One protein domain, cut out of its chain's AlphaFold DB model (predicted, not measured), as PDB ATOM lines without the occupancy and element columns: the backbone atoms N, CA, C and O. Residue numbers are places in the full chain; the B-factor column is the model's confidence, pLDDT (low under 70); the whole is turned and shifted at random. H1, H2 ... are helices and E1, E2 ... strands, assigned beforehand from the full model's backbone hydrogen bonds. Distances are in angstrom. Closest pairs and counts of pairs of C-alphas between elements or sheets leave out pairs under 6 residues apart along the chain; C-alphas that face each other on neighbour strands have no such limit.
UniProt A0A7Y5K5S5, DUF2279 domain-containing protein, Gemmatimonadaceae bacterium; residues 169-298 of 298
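AT A GLANCE: This is residues 169 to 298 of the 298 residues of the protein "DUF2279 domain-containing protein" of Gemmatimonadaceae bacterium (UniProt A0A7Y5K5S5). A single antiparallel sheet of six strands makes a strongly twisted, curled wall, with short helices and loops beyond its ends. H1 and the two long links, residues 183 to 199 and 234 to 246, lie beyond one end of the strands and the small pair H2 and H3 beyond the other, while H4 lies off the sheet between E4 and E5 in the chain. The printed part has 130 residues, with four named helices and six named strands along the chain as E1 H1 E2 H2 H3 E3 E4 H4 E5 E6; the sheet's order is E1 - E2 - E3 - E4 - E5 - E6 and the class is mixed, helices and strands. The whole is flat, spanning 54 by 39 by 20 A, and only just loose, close to compact, with a radius of gyration of the C-alphas of 17.3 A.

HOW THE PARTS SIT: E1, residues 169 to 174, is an edge strand and is antiparallel to E2, residues 200 to 206, with N 171 and O 203 2.9 A apart. H1, residues 178 to 182, is not on the sheet. E2 is antiparallel to E3, residues 224 to 233, with N 204 and O 228 at 2.9 A. H2, residues 208 to 211, only grazes the sheet with its residues 208 to 209; its closest C-alphas to E3 are those of Val 208 and Arg 225, 5.8 A apart. H3, residues 214 to 217, touches H2 only at the corner, the closest C-alphas being those of Asp 209 and Ala 217, 4.8 A apart. E3 and E4, residues 247 to 256, form a hairpin, with N 227 and O 253 at 2.8 A. H4, residues 266 to 275, is not on the sheet. E4 is antiparallel to E5, residues 282 to 288, with N 285 and O 252 at 2.7 A. E5 and the other edge strand, E6, residues 290 to 297, form a hairpin, with N 286 and O 292 at 2.9 A. From edge to edge the strands' lines turn by 100 degrees. In H1 and H4 every O i to N i+4 pair is within hydrogen-bond range; H2 and H3 are too short for such a pair.

IN THESE COORDINATES: E1 begins at C-alpha 169, (268.475, 192.622, 247.754). E3 is 26.7 A long and bends by 54 degrees at residue 230; E4 is 26.9 A long and bends by 54 degrees at residue 253. H4 is 14.5 A long. E6 bends by 77 degrees at residue 294 and ends at C-alpha 297, (273.938, 184.318, 232.481).

THE WHOLE: The C-alphas farthest apart are those of Gly 188 and Ala 215, 57.5 A. The printed part has no cut. The links from H1 to E2 and from E3 to E4 are long. The mean pLDDT of the printed part is 93.2, and no printed residue is under 70.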
ATOM      1  N   LYS A 169     267.156 193.111 247.339       95.50
ATOM      2  CA  LYS A 169     268.475 192.622 247.754       95.50
ATOM      3  C   LYS A 169     269.562 193.019 246.754       95.50
ATOM      4  O   LYS A 169     269.481 192.638 245.585       95.50
ATOM      5  N   PRO A 170     270.620 193.727 247.190       97.75
ATOM      6  CA  PRO A 170     271.844 193.849 246.416       97.75
ATOM      7  C   PRO A 170     272.489 192.468 246.341       97.75
ATOM      8  O   PRO A 170     272.823 191.893 247.377       97.75
ATOM      9  N   THR A 171     272.645 191.922 245.143       97.62
ATOM     10  CA  THR A 171     273.293 190.621 244.945       97.62
ATOM     11  C   THR A 171     274.456 190.739 243.973       97.62
ATOM     12  O   THR A 171     274.562 191.696 243.202       97.62
ATOM     13  N   ILE A 172     275.372 189.779 244.020       97.56
ATOM     14  CA  ILE A 172     276.511 189.713 243.104       97.56
ATOM     15  C   ILE A 172     276.544 188.365 242.402       97.56
ATOM     16  O   ILE A 172     276.247 187.332 242.999       97.56
ATOM     17  N   SER A 173     276.969 188.366 241.146       96.50
ATOM     18  CA  SER A 173     277.468 187.164 240.493       96.50
ATOM     19  C   SER A 173     278.892 187.383 239.997       96.50
ATOM     20  O   SER A 173     279.304 188.499 239.665       96.50
ATOM     21  N   TYR A 174     279.683 186.314 240.000       96.19
ATOM     22  CA  TYR A 174     281.072 186.366 239.561       96.19
ATOM     23  C   TYR A 174     281.450 185.091 238.822       96.19
ATOM     24  O   TYR A 174     281.381 183.996 239.383       96.19
ATOM     25  N   ALA A 175     281.942 185.248 237.595       95.06
ATOM     26  CA  ALA A 175     282.680 184.201 236.908       95.06
ATOM     27  C   ALA A 175     284.041 184.725 236.467       95.06
ATOM     28  O   ALA A 175     284.148 185.666 235.681       95.06
ATOM     29  N   ARG A 176     285.092 184.061 236.951       94.81
ATOM     30  CA  ARG A 176     286.477 184.427 236.658       94.81
ATOM     31  C   ARG A 176     286.741 184.440 235.153       94.81
ATOM     32  O   ARG A 176     286.602 183.406 234.487       94.81
ATOM     33  N   THR A 177     287.197 185.578 234.640       95.25
ATOM     34  CA  THR A 177     287.447 185.760 233.209       95.25
ATOM     35  C   THR A 177     288.688 185.006 232.743       95.25
ATOM     36  O   THR A 177     289.592 184.677 233.519       95.25
ATOM     37  N   SER A 178     288.775 184.756 231.436       94.50
ATOM     38  CA  SER A 178     289.987 184.206 230.818       94.50
ATOM     39  C   SER A 178     291.208 185.106 231.047       94.50
ATOM     40  O   SER A 178     292.305 184.592 231.257       94.50
ATOM     41  N   ALA A 179     291.016 186.430 231.078       94.12
ATOM     42  CA  ALA A 179     292.078 187.383 231.381       94.12
ATOM     43  C   ALA A 179     292.596 187.201 232.815       94.12
ATOM     44  O   ALA A 179     293.790 187.009 233.003       94.12
ATOM     45  N   SER A 180     291.709 187.131 233.812       93.56
ATOM     46  CA  SER A 180     292.079 186.884 235.217       93.56
ATOM     47  C   SER A 180     292.708 185.504 235.453       93.56
ATOM     48  O   SER A 180     293.535 185.331 236.353       93.56
ATOM     49  N   LYS A 181     292.347 184.488 234.657       93.06
ATOM     50  CA  LYS A 181     292.990 183.162 234.702       93.06
ATOM     51  C   LYS A 181     294.430 183.196 234.186       93.06
ATOM     52  O   LYS A 181     295.278 182.527 234.769       93.06
ATOM     53  N   ARG A 182     294.696 183.947 233.112       92.44
ATOM     54  CA  ARG A 182     296.011 183.992 232.452       92.44
ATOM     55  C   ARG A 182     296.952 185.038 233.053       92.44
ATOM     56  O   ARG A 182     298.133 184.762 233.206       92.44
ATOM     57  N   TRP A 183     296.425 186.205 233.403       90.44
ATOM     58  CA  TRP A 183     297.166 187.395 233.826       90.44
ATOM     59  C   TRP A 183     296.832 187.764 235.271       90.44
ATOM     60  O   TRP A 183     296.523 188.914 235.561       90.44
ATOM     61  N   GLY A 184     296.811 186.789 236.179       84.31
ATOM     62  CA  GLY A 184     296.589 187.059 237.599       84.31
ATOM     63  C   GLY A 184     297.805 187.707 238.275       84.31
ATOM     64  O   GLY A 184     298.820 188.003 237.641       84.31
ATOM     65  N   ARG A 185     297.743 187.854 239.605       75.94
ATOM     66  CA  ARG A 185     298.857 188.381 240.425       75.94
ATOM     67  C   ARG A 185     300.199 187.691 240.216       75.94
ATOM     68  O   ARG A 185     301.228 188.358 240.214       75.94
ATOM     69  N   ALA A 186     300.198 186.376 240.014       73.44
ATOM     70  CA  ALA A 186     301.428 185.615 239.784       73.44
ATOM     71  C   ALA A 186     302.143 186.007 238.475       73.44
ATOM     72  O   ALA A 186     303.292 185.635 238.271       73.44
ATOM     73  N   GLN A 187     301.473 186.761 237.602       72.62
ATOM     74  CA  GLN A 187     301.966 187.232 236.313       72.62
ATOM     75  C   GLN A 187     302.228 188.749 236.317       72.62
ATOM     76  O   GLN A 187     302.313 189.358 235.255       72.62
ATOM     77  N   GLY A 188     302.331 189.372 237.499       70.00
ATOM     78  CA  GLY A 188     302.646 190.800 237.650       70.00
ATOM     79  C   GLY A 188     301.476 191.752 237.375       70.00
ATOM     80  O   GLY A 188     301.674 192.961 237.311       70.00
ATOM     81  N   SER A 189     300.259 191.224 237.222       81.56
ATOM     82  CA  SER A 189     299.033 191.995 236.996       81.56
ATOM     83  C   SER A 189     298.212 192.119 238.280       81.56
ATOM     84  O   SER A 189     298.266 191.274 239.170       81.56
ATOM     85  N   GLU A 190     297.400 193.165 238.388       83.94
ATOM     86  CA  GLU A 190     296.505 193.343 239.533       83.94
ATOM     87  C   GLU A 190     295.205 192.546 239.429       83.94
ATOM     88  O   GLU A 190     294.404 192.596 240.362       83.94
ATOM     89  N   LEU A 191     294.973 191.797 238.347       89.88
ATOM     90  CA  LEU A 191     293.746 191.016 238.202       89.88
ATOM     91  C   LEU A 191     293.612 189.961 239.305       89.88
ATOM     92  O   LEU A 191     294.454 189.079 239.501       89.88
ATOM     93  N   ARG A 192     292.497 190.075 240.014       91.25
ATOM     94  CA  ARG A 192     292.008 189.195 241.077       91.25
ATOM     95  C   ARG A 192     290.485 189.342 241.133       91.25
ATOM     96  O   ARG A 192     289.975 190.265 240.507       91.25
ATOM     97  N   PRO A 193     289.743 188.515 241.886       92.50
ATOM     98  CA  PRO A 193     288.284 188.606 241.906       92.50
ATOM     99  C   PRO A 193     287.714 190.010 242.131       92.50
ATOM    100  O   PRO A 193     286.717 190.333 241.504       92.50
ATOM    101  N   THR A 194     288.364 190.864 242.931       92.12
ATOM    102  CA  THR A 194     287.911 192.242 243.199       92.12
ATOM    103  C   THR A 194     288.168 193.236 242.059       92.12
ATOM    104  O   THR A 194     287.480 194.242 241.995       92.12
ATOM    105  N   THR A 195     289.116 192.969 241.155       93.06
ATOM    106  CA  THR A 195     289.482 193.853 240.021       93.06
ATOM    107  C   THR A 195     289.222 193.216 238.651       93.06
ATOM    108  O   THR A 195     289.391 193.853 237.613       93.06
ATOM    109  N   ASP A 196     288.796 191.951 238.619       95.44
ATOM    110  CA  ASP A 196     288.311 191.246 237.432       95.44
ATOM    111  C   ASP A 196     286.881 191.696 237.098       95.44
ATOM    112  O   ASP A 196     285.931 190.914 237.129       95.44
ATOM    113  N   TYR A 197     286.725 192.993 236.816       96.75
ATOM    114  CA  TYR A 197     285.423 193.648 236.697       96.75
ATOM    115  C   TYR A 197     284.533 193.038 235.607       96.75
ATOM    116  O   TYR A 197     283.328 192.941 235.799       96.75
ATOM    117  N   SER A 198     285.093 192.548 234.492       96.31
ATOM    118  CA  SER A 198     284.290 191.852 233.466       96.31
ATOM    119  C   SER A 198     283.718 190.508 233.929       96.31
ATOM    120  O   SER A 198     282.779 189.977 233.327       96.31
ATOM    121  N   GLY A 199     284.289 189.936 234.989       96.38
ATOM    122  CA  GLY A 199     283.772 188.737 235.629       96.38
ATOM    123  C   GLY A 199     282.615 189.019 236.579       96.38
ATOM    124  O   GLY A 199     281.853 188.099 236.859       96.38
ATOM    125  N   GLN A 200     282.472 190.259 237.053       97.69
ATOM    126  CA  GLN A 200     281.489 190.666 238.054       97.69
ATOM    127  C   GLN A 200     280.191 191.151 237.396       97.69
ATOM    128  O   GLN A 200     280.200 191.824 236.363       97.69
ATOM    129  N   THR A 201     279.061 190.854 238.029       98.12
ATOM    130  CA  THR A 201     277.795 191.548 237.781       98.12
ATOM    131  C   THR A 201     277.185 191.921 239.122       98.12
ATOM    132  O   THR A 201     277.040 191.062 239.991       98.12
ATOM    133  N   TYR A 202     276.852 193.198 239.282       98.25
ATOM    134  CA  TYR A 202     276.166 193.710 240.464       98.25
ATOM    135  C   TYR A 202     274.691 193.855 240.144       98.25
ATOM    136  O   TYR A 202     274.338 194.446 239.125       98.25
ATOM    137  N   TRP A 203     273.843 193.313 241.005       98.19
ATOM    138  CA  TRP A 203     272.413 193.203 240.779       98.19
ATOM    139  C   TRP A 203     271.629 193.870 241.896       98.19
ATOM    140  O   TRP A 203     272.041 193.880 243.055       98.19
ATOM    141  N   LEU A 204     270.442 194.341 241.542       97.94
ATOM    142  CA  LEU A 204     269.327 194.471 242.463       97.94
ATOM    143  C   LEU A 204     268.347 193.348 242.139       97.94
ATOM    144  O   LEU A 204     267.898 193.238 240.996       97.94
ATOM    145  N   SER A 205     268.071 192.504 243.125       97.19
ATOM    146  CA  SER A 205     267.134 191.386 243.025       97.19
ATOM    147  C   SER A 205     265.906 191.671 243.877       97.19
ATOM    148  O   SER A 205     266.028 192.173 244.989       97.19
ATOM    149  N   PHE A 206     264.737 191.376 243.332       97.06
ATOM    150  CA  PHE A 206     263.437 191.782 243.839       97.06
ATOM    151  C   PHE A 206     262.632 190.531 244.202       97.06
ATOM    152  O   PHE A 206     262.417 189.671 243.338       97.06
ATOM    153  N   ASP A 207     262.202 190.436 245.458       95.31
ATOM    154  CA  ASP A 207     261.281 189.411 245.960       95.31
ATOM    155  C   ASP A 207     259.864 189.741 245.458       95.31
ATOM    156  O   ASP A 207     259.086 190.451 246.091       95.31
ATOM    157  N   VAL A 208     259.568 189.310 244.227       95.00
ATOM    158  CA  VAL A 208     258.366 189.731 243.485       95.00
ATOM    159  C   VAL A 208     257.077 189.302 244.189       95.00
ATOM    160  O   VAL A 208     256.097 190.038 244.136       95.00
ATOM    161  N   ASP A 209     257.064 188.147 244.856       93.31
ATOM    162  CA  ASP A 209     255.911 187.673 245.628       93.31
ATOM    163  C   ASP A 209     255.535 188.636 246.758       93.31
ATOM    164  O   ASP A 209     254.353 188.922 246.924       93.31
ATOM    165  N   GLU A 210     256.521 189.186 247.467       92.88
ATOM    166  CA  GLU A 210     256.309 190.138 248.569       92.88
ATOM    167  C   GLU A 210     255.879 191.531 248.060       92.88
ATOM    168  O   GLU A 210     255.205 192.289 248.759       92.88
ATOM    169  N   MET A 211     256.241 191.877 246.818       94.12
ATOM    170  CA  MET A 211     255.905 193.163 246.191       94.12
ATOM    171  C   MET A 211     254.536 193.189 245.500       94.12
ATOM    172  O   MET A 211     254.001 194.267 245.219       94.12
ATOM    173  N   LEU A 212     253.988 192.024 245.154       94.81
ATOM    174  CA  LEU A 212     252.716 191.911 244.449       94.81
ATOM    175  C   LEU A 212     251.526 191.934 245.425       94.81
ATOM    176  O   LEU A 212     251.621 191.414 246.531       94.81
ATOM    177  N   PRO A 213     250.351 192.443 245.006       94.31
ATOM    178  CA  PRO A 213     249.116 192.217 245.753       94.31
ATOM    179  C   PRO A 213     248.803 190.715 245.869       94.31
ATOM    180  O   PRO A 213     249.013 189.979 244.902       94.31
ATOM    181  N   ASP A 214     248.190 190.279 246.975       93.25
ATOM    182  CA  ASP A 214     247.883 188.866 247.277       93.25
ATOM    183  C   ASP A 214     247.248 188.093 246.103       93.25
ATOM    184  O   ASP A 214     247.590 186.942 245.814       93.25
ATOM    185  N   ALA A 215     246.332 188.744 245.377       94.94
ATOM    186  CA  ALA A 215     245.630 188.151 244.240       94.94
ATOM    187  C   ALA A 215     246.560 187.761 243.075       94.94
ATOM    188  O   ALA A 215     246.239 186.822 242.335       94.94
ATOM    189  N   ALA A 216     247.680 188.474 242.916       94.44
ATOM    190  CA  ALA A 216     248.721 188.227 241.923       94.44
ATOM    191  C   ALA A 216     249.865 187.374 242.495       94.44
ATOM    192  O   ALA A 216     250.324 186.460 241.810       94.44
ATOM    193  N   ALA A 217     250.266 187.609 243.751       93.44
ATOM    194  CA  ALA A 217     251.346 186.881 244.420       93.44
ATOM    195  C   ALA A 217     251.123 185.359 244.422       93.44
ATOM    196  O   ALA A 217     252.055 184.602 244.172       93.44
ATOM    197  N   ARG A 218     249.871 184.891 244.568       93.38
ATOM    198  CA  ARG A 218     249.521 183.453 244.504       93.38
ATOM    199  C   ARG A 218     249.881 182.748 243.188       93.38
ATOM    200  O   ARG A 218     249.912 181.521 243.150       93.38
ATOM    201  N   TRP A 219     250.081 183.502 242.108       95.06
ATOM    202  CA  TRP A 219     250.460 182.975 240.792       95.06
ATOM    203  C   TRP A 219     251.960 183.084 240.525       95.06
ATOM    204  O   TRP A 219     252.446 182.537 239.534       95.06
ATOM    205  N   TRP A 220     252.691 183.788 241.388       94.69
ATOM    206  CA  TRP A 220     254.131 183.924 241.290       94.69
ATOM    207  C   TRP A 220     254.823 182.832 242.121       94.69
ATOM    208  O   TRP A 220     254.449 182.605 243.273       94.69
ATOM    209  N   PRO A 221     255.844 182.136 241.594       94.12
ATOM    210  CA  PRO A 221     256.609 181.195 242.402       94.12
ATOM    211  C   PRO A 221     257.416 181.961 243.461       94.12
ATOM    212  O   PRO A 221     258.388 182.627 243.123       94.12
ATOM    213  N   GLY A 222     257.063 181.843 244.744       91.50
ATOM    214  CA  GLY A 222     257.689 182.620 245.831       91.50
ATOM    215  C   GLY A 222     259.181 182.353 246.090       91.50
ATOM    216  O   GLY A 222     259.779 182.977 246.954       91.50
ATOM    217  N   PHE A 223     259.800 181.416 245.366       92.75
ATOM    218  CA  PHE A 223     261.252 181.198 245.374       92.75
ATOM    219  C   PHE A 223     261.961 181.846 244.173       92.75
ATOM    220  O   PHE A 223     263.170 181.685 244.024       92.75
ATOM    221  N   VAL A 224     261.231 182.526 243.285       94.75
ATOM    222  CA  VAL A 224     261.768 183.182 242.088       94.75
ATOM    223  C   VAL A 224     261.784 184.689 242.298       94.75
ATOM    224  O   VAL A 224     260.772 185.297 242.634       94.75
ATOM    225  N   ARG A 225     262.929 185.300 242.021       95.50
ATOM    226  CA  ARG A 225     263.134 186.748 242.005       95.50
ATOM    227  C   ARG A 225     263.223 187.265 240.580       95.50
ATOM    228  O   ARG A 225     263.610 186.537 239.664       95.50
ATOM    229  N   ALA A 226     262.942 188.548 240.413       96.50
ATOM    230  CA  ALA A 226     263.374 189.301 239.240       96.50
ATOM    231  C   ALA A 226     264.644 190.083 239.589       96.50
ATOM    232  O   ALA A 226     264.770 190.558 240.710       96.50
ATOM    233  N   SER A 227     265.576 190.253 238.652       97.31
ATOM    234  CA  SER A 227     266.829 190.972 238.904       97.31
ATOM    235  C   SER A 227     267.201 191.901 237.756       97.31
ATOM    236  O   SER A 227     267.066 191.549 236.581       97.31
ATOM    237  N   VAL A 228     267.745 193.065 238.111       97.75
ATOM    238  CA  VAL A 228     268.363 194.027 237.190       97.75
ATOM    239  C   VAL A 228     269.834 194.165 237.555       97.75
ATOM    240  O   VAL A 228     270.161 194.470 238.698       97.75
ATOM    241  N   GLY A 229     270.721 193.925 236.595       97.25
ATOM    242  CA  GLY A 229     272.164 193.883 236.793       97.25
ATOM    243  C   GLY A 229     272.928 194.865 235.921       97.25
ATOM    244  O   GLY A 229     272.553 195.114 234.776       97.25
ATOM    245  N   HIS A 230     274.035 195.373 236.457       97.56
ATOM    246  CA  HIS A 230     275.066 196.095 235.723       97.56
ATOM    247  C   HIS A 230     276.337 195.239 235.657       97.56
ATOM    248  O   HIS A 230     276.878 194.808 236.681       97.56
ATOM    249  N   SER A 231     276.829 195.006 234.443       96.88
ATOM    250  CA  SER A 231     278.100 194.330 234.175       96.88
ATOM    251  C   SER A 231     278.885 195.078 233.103       96.88
ATOM    252  O   SER A 231     278.411 196.045 232.501       96.88
ATOM    253  N   ILE A 232     280.103 194.610 232.851       96.25
ATOM    254  CA  ILE A 232     280.922 195.075 231.742       96.25
ATOM    255  C   ILE A 232     281.578 193.898 231.018       96.25
ATOM    256  O   ILE A 232     281.840 192.850 231.607       96.25
ATOM    257  N   THR A 233     281.960 194.091 229.759       93.69
ATOM    258  CA  THR A 233     282.818 193.153 229.019       93.69
ATOM    259  C   THR A 233     284.069 193.830 228.498       93.69
ATOM    260  O   THR A 233     284.134 195.051 228.389       93.69
ATOM    261  N   ASP A 234     285.049 193.007 228.125       91.19
ATOM    262  CA  ASP A 234     286.252 193.433 227.411       91.19
ATOM    263  C   ASP A 234     287.144 194.403 228.196       91.19
ATOM    264  O   ASP A 234     287.887 195.149 227.575       91.19
ATOM    265  N   TYR A 235     287.107 194.402 229.535       94.56
ATOM    266  CA  TYR A 235     287.954 195.290 230.347       94.56
ATOM    267  C   TYR A 235     289.450 194.967 230.220       94.56
ATOM    268  O   TYR A 235     290.278 195.873 230.148       94.56
ATOM    269  N   VAL A 236     289.814 193.682 230.147       95.00
ATOM    270  CA  VAL A 236     291.197 193.249 229.896       95.00
ATOM    271  C   VAL A 236     291.236 192.229 228.772       95.00
ATOM    272  O   VAL A 236     290.462 191.270 228.745       95.00
ATOM    273  N   ASP A 237     292.170 192.433 227.848       93.88
ATOM    274  CA  ASP A 237     292.454 191.502 226.768       93.88
ATOM    275  C   ASP A 237     293.030 190.180 227.310       93.88
ATOM    276  O   ASP A 237     294.130 190.178 227.871       93.88
ATOM    277  N   PRO A 238     292.367 189.028 227.113       93.12
ATOM    278  CA  PRO A 238     292.919 187.754 227.550       93.12
ATOM    279  C   PRO A 238     294.194 187.360 226.791       93.12
ATOM    280  O   PRO A 238     295.013 186.630 227.343       93.12
ATOM    281  N   ALA A 239     294.404 187.823 225.557       93.44
ATOM    282  CA  ALA A 239     295.591 187.487 224.776       93.44
ATOM    283  C   ALA A 239     296.824 188.277 225.234       93.44
ATOM    284  O   ALA A 239     297.896 187.691 225.355       93.44
ATOM    285  N   THR A 240     296.660 189.572 225.518       92.44
ATOM    286  CA  THR A 240     297.784 190.496 225.769       92.44
ATOM    287  C   THR A 240     297.898 190.989 227.211       92.44
ATOM    288  O   THR A 240     298.914 191.577 227.563       92.44
ATOM    289  N   GLY A 241     296.867 190.806 228.041       90.81
ATOM    290  CA  GLY A 241     296.818 191.319 229.415       90.81
ATOM    291  C   GLY A 241     296.616 192.834 229.509       90.81
ATOM    292  O   GLY A 241     296.617 193.388 230.605       90.81
ATOM    293  N   ARG A 242     296.438 193.522 228.375       92.06
ATOM    294  CA  ARG A 242     296.291 194.980 228.328       92.06
ATOM    295  C   ARG A 242     294.865 195.404 228.661       92.06
ATOM    296  O   ARG A 242     293.902 194.810 228.170       92.06
ATOM    297  N   THR A 243     294.750 196.478 229.439       93.25
ATOM    298  CA  THR A 243     293.480 197.161 229.698       93.25
ATOM    299  C   THR A 243     292.866 197.668 228.398       93.25
ATOM    300  O   THR A 243     293.557 198.164 227.503       93.25
ATOM    301  N   ARG A 244     291.549 197.549 228.311       94.00
ATOM    302  CA  ARG A 244     290.704 197.976 227.206       94.00
ATOM    303  C   ARG A 244     289.514 198.748 227.767       94.00
ATOM    304  O   ARG A 244     289.127 198.587 228.922       94.00
ATOM    305  N   TRP A 245     288.930 199.591 226.926       94.75
ATOM    306  CA  TRP A 245     287.693 200.281 227.264       94.75
ATOM    307  C   TRP A 245     286.547 199.285 227.299       94.75
ATOM    308  O   TRP A 245     286.148 198.752 226.262       94.75
ATOM    309  N   ALA A 246     286.017 199.054 228.493       95.38
ATOM    310  CA  ALA A 246     284.964 198.085 228.667       95.38
ATOM    311  C   ALA A 246     283.641 198.567 228.060       95.38
ATOM    312  O   ALA A 246     283.351 199.772 227.979       95.38
ATOM    313  N   ARG A 247     282.816 197.600 227.656       94.25
ATOM    314  CA  ARG A 247     281.442 197.824 227.194       94.25
ATOM    315  C   ARG A 247     280.481 197.540 228.340       94.25
ATOM    316  O   ARG A 247     280.574 196.478 228.941       94.25
ATOM    317  N   ARG A 248     279.589 198.487 228.641       94.88
ATOM    318  CA  ARG A 248     278.545 198.320 229.664       94.88
ATOM    319  C   ARG A 248     277.486 197.343 229.180       94.88
ATOM    320  O   ARG A 248     277.105 197.399 228.014       94.88
ATOM    321  N   GLU A 249     276.995 196.517 230.093       94.88
ATOM    322  CA  GLU A 249     275.871 195.615 229.880       94.88
ATOM    323  C   GLU A 249     274.841 195.833 230.989       94.88
ATOM    324  O   GLU A 249     275.183 195.782 232.171       94.88
ATOM    325  N   ILE A 250     273.582 196.051 230.603       96.81
ATOM    326  CA  ILE A 250     272.454 195.934 231.531       96.81
ATOM    327  C   ILE A 250     271.830 194.563 231.326       96.81
ATOM    328  O   ILE A 250     271.662 194.113 230.191       96.81
ATOM    329  N   VAL A 251     271.514 193.876 232.414       97.38
ATOM    330  CA  VAL A 251     271.049 192.494 232.368       97.38
ATOM    331  C   VAL A 251     269.763 192.369 233.159       97.38
ATOM    332  O   VAL A 251     269.707 192.762 234.316       97.38
ATOM    333  N   LEU A 252     268.726 191.828 232.533       97.69
ATOM    334  CA  LEU A 252     267.443 191.548 233.170       97.69
ATOM    335  C   LEU A 252     267.301 190.038 233.260       97.69
ATOM    336  O   LEU A 252     267.432 189.358 232.247       97.69
ATOM    337  N   GLY A 253     267.061 189.486 234.438       95.81
ATOM    338  CA  GLY A 253     267.002 188.037 234.590       95.81
ATOM    339  C   GLY A 253     266.090 187.602 235.712       95.81
ATOM    340  O   GLY A 253     265.674 188.409 236.539       95.81
ATOM    341  N   LEU A 254     265.809 186.305 235.729       94.00
ATOM    342  CA  LEU A 254     265.260 185.658 236.911       94.00
ATOM    343  C   LEU A 254     266.412 185.208 237.813       94.00
ATOM    344  O   LEU A 254     267.529 184.967 237.338       94.00
ATOM    345  N   ASP A 255     266.138 185.127 239.105       93.12
ATOM    346  CA  ASP A 255     267.032 184.603 240.138       93.12
ATOM    347  C   ASP A 255     266.238 183.681 241.071       93.12
ATOM    348  O   ASP A 255     265.006 183.677 241.059       93.12
ATOM    349  N   LEU A 256     266.937 182.856 241.839       92.94
ATOM    350  CA  LEU A 256     266.337 181.954 242.813       92.94
ATOM    351  C   LEU A 256     266.635 182.473 244.212       92.94
ATOM    352  O   LEU A 256     267.780 182.792 244.511       92.94
ATOM    353  N   ASP A 257     265.628 182.506 245.080       94.19
ATOM    354  CA  ASP A 257     265.807 182.832 246.487       94.19
ATOM    355  C   ASP A 257     266.230 181.596 247.295       94.19
ATOM    356  O   ASP A 257     265.405 180.711 247.562       94.19
ATOM    357  N   PRO A 258     267.486 181.527 247.773       93.38
ATOM    358  CA  PRO A 258     267.937 180.413 248.588       93.38
ATOM    359  C   PRO A 258     267.243 180.361 249.946       93.38
ATOM    360  O   PRO A 258     267.204 179.287 250.531       93.38
ATOM    361  N   GLU A 259     266.691 181.463 250.471       93.75
ATOM    362  CA  GLU A 259     265.984 181.488 251.764       93.75
ATOM    363  C   GLU A 259     264.722 180.629 251.759       93.75
ATOM    364  O   GLU A 259     264.409 180.002 252.780       93.75
ATOM    365  N   LYS A 260     264.080 180.514 250.592       92.81
ATOM    366  CA  LYS A 260     262.843 179.756 250.369       92.81
ATOM    367  C   LYS A 260     263.108 178.254 250.132       92.81
ATOM    368  O   LYS A 260     262.166 177.479 249.992       92.81
ATOM    369  N   LEU A 261     264.373 177.807 250.138       91.62
ATOM    370  CA  LEU A 261     264.727 176.380 250.116       91.62
ATOM    371  C   LEU A 261     264.274 175.666 251.407       91.62
ATOM    372  O   LEU A 261     264.346 176.257 252.492       91.62
ATOM    373  N   PRO A 262     263.879 174.380 251.341       93.56
ATOM    374  CA  PRO A 262     263.368 173.646 252.496       93.56
ATOM    375  C   PRO A 262     264.407 173.491 253.618       93.56
ATOM    376  O   PRO A 262     265.619 173.475 253.382       93.56
ATOM    377  N   GLY A 263     263.917 173.326 254.850       93.62
ATOM    378  CA  GLY A 263     264.716 173.042 256.040       93.62
ATOM    379  C   GLY A 263     264.988 174.266 256.919       93.62
ATOM    380  O   GLY A 263     265.370 175.336 256.439       93.62
ATOM    381  N   ASP A 264     264.872 174.061 258.234       93.44
ATOM    382  CA  ASP A 264     264.804 175.160 259.208       93.44
ATOM    383  C   ASP A 264     265.792 175.040 260.365       93.44
ATOM    384  O   ASP A 264     265.645 175.717 261.379       93.44
ATOM    385  N   ASN A 265     266.835 174.217 260.260       93.50
ATOM    386  CA  ASN A 265     267.867 174.247 261.296       93.50
ATOM    387  C   ASN A 265     268.627 175.593 261.261       93.50
ATOM    388  O   ASN A 265     268.764 176.231 260.213       93.50
ATOM    389  N   LYS A 266     269.121 176.038 262.423       87.69
ATOM    390  CA  LYS A 266     269.703 177.383 262.605       87.69
ATOM    391  C   LYS A 266     270.879 177.665 261.663       87.69
ATOM    392  O   LYS A 266     270.975 178.765 261.127       87.69
ATOM    393  N   VAL A 267     271.745 176.673 261.448       89.88
ATOM    394  CA  VAL A 267     272.917 176.799 260.568       89.88
ATOM    395  C   VAL A 267     272.478 176.900 259.111       89.88
ATOM    396  O   VAL A 267     272.944 177.774 258.387       89.88
ATOM    397  N   TRP A 268     271.533 176.065 258.685       92.62
ATOM    398  CA  TRP A 268     271.051 176.065 257.311       92.62
ATOM    399  C   TRP A 268     270.317 177.351 256.947       92.62
ATOM    400  O   TRP A 268     270.622 177.934 255.913       92.62
ATOM    401  N   ARG A 269     269.441 177.878 257.818       92.12
ATOM    402  CA  ARG A 269     268.822 179.199 257.592       92.12
ATOM    403  C   ARG A 269     269.859 180.294 257.377       92.12
ATOM    404  O   ARG A 269     269.650 181.187 256.564       92.12
ATOM    405  N   ARG A 270     270.988 180.205 258.077       88.00
ATOM    406  CA  ARG A 270     272.087 181.145 257.914       88.00
ATOM    407  C   ARG A 270     272.816 180.975 256.586       88.00
ATOM    408  O   ARG A 270     273.076 181.968 255.920       88.00
ATOM    409  N   VAL A 271     273.123 179.742 256.196       92.81
ATOM    410  CA  VAL A 271     273.730 179.463 254.888       92.81
ATOM    411  C   VAL A 271     272.823 179.968 253.767       92.81
ATOM    412  O   VAL A 271     273.293 180.700 252.906       92.81
ATOM    413  N   LYS A 272     271.519 179.664 253.828       95.06
ATOM    414  CA  LYS A 272     270.516 180.190 252.895       95.06
ATOM    415  C   LYS A 272     270.521 181.724 252.846       95.06
ATOM    416  O   LYS A 272     270.577 182.291 251.760       95.06
ATOM    417  N   HIS A 273     270.541 182.387 254.007       93.88
ATOM    418  CA  HIS A 273     270.585 183.850 254.088       93.88
ATOM    419  C   HIS A 273     271.823 184.442 253.406       93.88
ATOM    420  O   HIS A 273     271.698 185.355 252.595       93.88
ATOM    421  N   GLU A 274     273.017 183.913 253.683       92.12
ATOM    422  CA  GLU A 274     274.246 184.425 253.063       92.12
ATOM    423  C   GLU A 274     274.302 184.125 251.560       92.12
ATOM    424  O   GLU A 274     274.719 184.981 250.780       92.12
ATOM    425  N   LEU A 275     273.823 182.950 251.136       94.06
ATOM    426  CA  LEU A 275     273.689 182.611 249.718       94.06
ATOM    427  C   LEU A 275     272.685 183.512 248.997       94.06
ATOM    428  O   LEU A 275     272.838 183.717 247.802       94.06
ATOM    429  N   SER A 276     271.699 184.084 249.695       94.94
ATOM    430  CA  SER A 276     270.694 184.963 249.080       94.94
ATOM    431  C   SER A 276     271.250 186.280 248.533       94.94
ATOM    432  O   SER A 276     270.564 186.939 247.758       94.94
ATOM    433  N   TYR A 277     272.488 186.636 248.896       95.94
ATOM    434  CA  TYR A 277     273.226 187.769 248.331       95.94
ATOM    435  C   TYR A 277     274.078 187.386 247.112       95.94
ATOM    436  O   TYR A 277     274.710 188.241 246.493       95.94
ATOM    437  N   TYR A 278     274.108 186.107 246.744       95.69
ATOM    438  CA  TYR A 278     274.720 185.636 245.511       95.69
ATOM    439  C   TYR A 278     273.628 185.309 244.498       95.69
ATOM    440  O   TYR A 278     272.732 184.518 244.785       95.69
ATOM    441  N   ARG A 279     273.716 185.895 243.303       95.56
ATOM    442  CA  ARG A 279     272.807 185.556 242.208       95.56
ATOM    443  C   ARG A 279     273.330 184.320 241.490       95.56
ATOM    444  O   ARG A 279     274.444 184.339 240.962       95.56
ATOM    445  N   PHE A 280     272.520 183.269 241.423       92.75
ATOM    446  CA  PHE A 280     272.911 182.044 240.727       92.75
ATOM    447  C   PHE A 280     272.814 182.204 239.204       92.75
ATOM    448  O   PHE A 280     272.000 182.992 238.709       92.75
ATOM    449  N   PRO A 281     273.614 181.448 238.428       93.44
ATOM    450  CA  PRO A 281     273.480 181.449 236.984       93.44
ATOM    451  C   PRO A 281     272.071 181.040 236.552       93.44
ATOM    452  O   PRO A 281     271.573 179.991 236.954       93.44
ATOM    453  N   ALA A 282     271.445 181.858 235.711       94.19
ATOM    454  CA  ALA A 282     270.069 181.665 235.257       94.19
ATOM    455  C   ALA A 282     269.825 182.391 233.923       94.19
ATOM    456  O   ALA A 282     270.624 183.269 233.557       94.19
ATOM    457  N   PRO A 283     268.743 182.062 233.189       93.75
ATOM    458  CA  PRO A 283     268.380 182.763 231.965       93.75
ATOM    459  C   PRO A 283     268.239 184.272 232.173       93.75
ATOM    460  O   PRO A 283     267.665 184.731 233.163       93.75
ATOM    461  N   ALA A 284     268.756 185.047 231.221       96.56
ATOM    462  CA  ALA A 284     268.687 186.499 231.263       96.56
ATOM    463  C   ALA A 284     268.616 187.124 229.865       96.56
ATOM    464  O   ALA A 284     269.087 186.567 228.872       96.56
ATOM    465  N   LEU A 285     268.070 188.329 229.806       97.06
ATOM    466  CA  LEU A 285     268.141 189.238 228.682       97.06
ATOM    467  C   LEU A 285     269.302 190.208 228.903       97.06
ATOM    468  O   LEU A 285     269.294 191.015 229.830       97.06
ATOM    469  N   ARG A 286     270.306 190.137 228.033       96.12
ATOM    470  CA  ARG A 286     271.465 191.028 228.055       96.12
ATOM    471  C   ARG A 286     271.264 192.164 227.063       96.12
ATOM    472  O   ARG A 286     270.987 191.911 225.891       96.12
ATOM    473  N   LEU A 287     271.452 193.392 227.522       94.94
ATOM    474  CA  LEU A 287     271.265 194.616 226.755       94.94
ATOM    475  C   LEU A 287     272.630 195.262 226.497       94.94
ATOM    476  O   LEU A 287     273.240 195.832 227.404       94.94
ATOM    477  N   THR A 288     273.110 195.142 225.257       85.31
ATOM    478  CA  THR A 288     274.366 195.743 224.783       85.31
ATOM    479  C   THR A 288     274.279 196.206 223.331       85.31
ATOM    480  O   THR A 288     274.433 195.419 222.393       85.31
ATOM    481  N   PRO A 289     274.187 197.529 223.122       84.19
ATOM    482  CA  PRO A 289     273.148 198.258 222.349       84.19
ATOM    483  C   PRO A 289     271.885 197.531 221.838       84.19
ATOM    484  O   PRO A 289     270.871 198.169 221.589       84.19
ATOM    485  N   THR A 290     271.933 196.216 221.658       87.75
ATOM    486  CA  THR A 290     270.846 195.333 221.237       87.75
ATOM    487  C   THR A 290     270.473 194.388 222.374       87.75
ATOM    488  O   THR A 290     271.269 194.147 223.285       87.75
ATOM    489  N   ALA A 291     269.261 193.842 222.323       92.69
ATOM    490  CA  ALA A 291     268.802 192.848 223.278       92.69
ATOM    491  C   ALA A 291     269.149 191.435 222.788       92.69
ATOM    492  O   ALA A 291     268.837 191.065 221.656       92.69
ATOM    493  N   LYS A 292     269.784 190.629 223.644       95.25
ATOM    494  CA  LYS A 292     270.128 189.233 223.355       95.25
ATOM    495  C   LYS A 292     269.748 188.334 224.527       95.25
ATOM    496  O   LYS A 292     270.203 188.554 225.647       95.25
ATOM    497  N   GLY A 293     268.977 187.284 224.250       94.88
ATOM    498  CA  GLY A 293     268.715 186.216 225.213       94.88
ATOM    499  C   GLY A 293     269.976 185.398 225.505       94.88
ATOM    500  O   GLY A 293     270.722 185.027 224.595       94.88
ATOM    501  N   VAL A 294     270.218 185.121 226.782       94.12
ATOM    502  CA  VAL A 294     271.326 184.308 227.285       94.12
ATOM    503  C   VAL A 294     270.730 183.205 228.150       94.12
ATOM    504  O   VAL A 294     270.121 183.491 229.175       94.12
ATOM    505  N   ALA A 295     270.902 181.946 227.741       92.25
ATOM    506  CA  ALA A 295     270.314 180.802 228.444       92.25
ATOM    507  C   ALA A 295     270.840 180.647 229.881       92.25
ATOM    508  O   ALA A 295     270.085 180.301 230.778       92.25
ATOM    509  N   TRP A 296     272.124 180.940 230.096       90.00
ATOM    510  CA  TRP A 296     272.774 180.874 231.403       90.00
ATOM    511  C   TRP A 296     273.684 182.080 231.562       90.00
ATOM    512  O   TRP A 296     274.829 182.080 231.103       90.00
ATOM    513  N   TYR A 297     273.146 183.147 232.146       92.88
ATOM    514  CA  TYR A 297     273.938 184.318 232.481       92.88
ATOM    515  C   TYR A 297     274.569 184.126 233.854       92.88
ATOM    516  O   TYR A 297     273.872 183.801 234.813       92.88
ATOM    517  N   ARG A 298     275.886 184.325 233.889       87.56
ATOM    518  CA  ARG A 298     276.775 184.095 235.026       87.56
ATOM    519  C   ARG A 298     276.436 184.874 236.286       87.56
ATOM    520  O   ARG A 298     275.887 185.998 236.208       87.56
TER     521      ARG A 298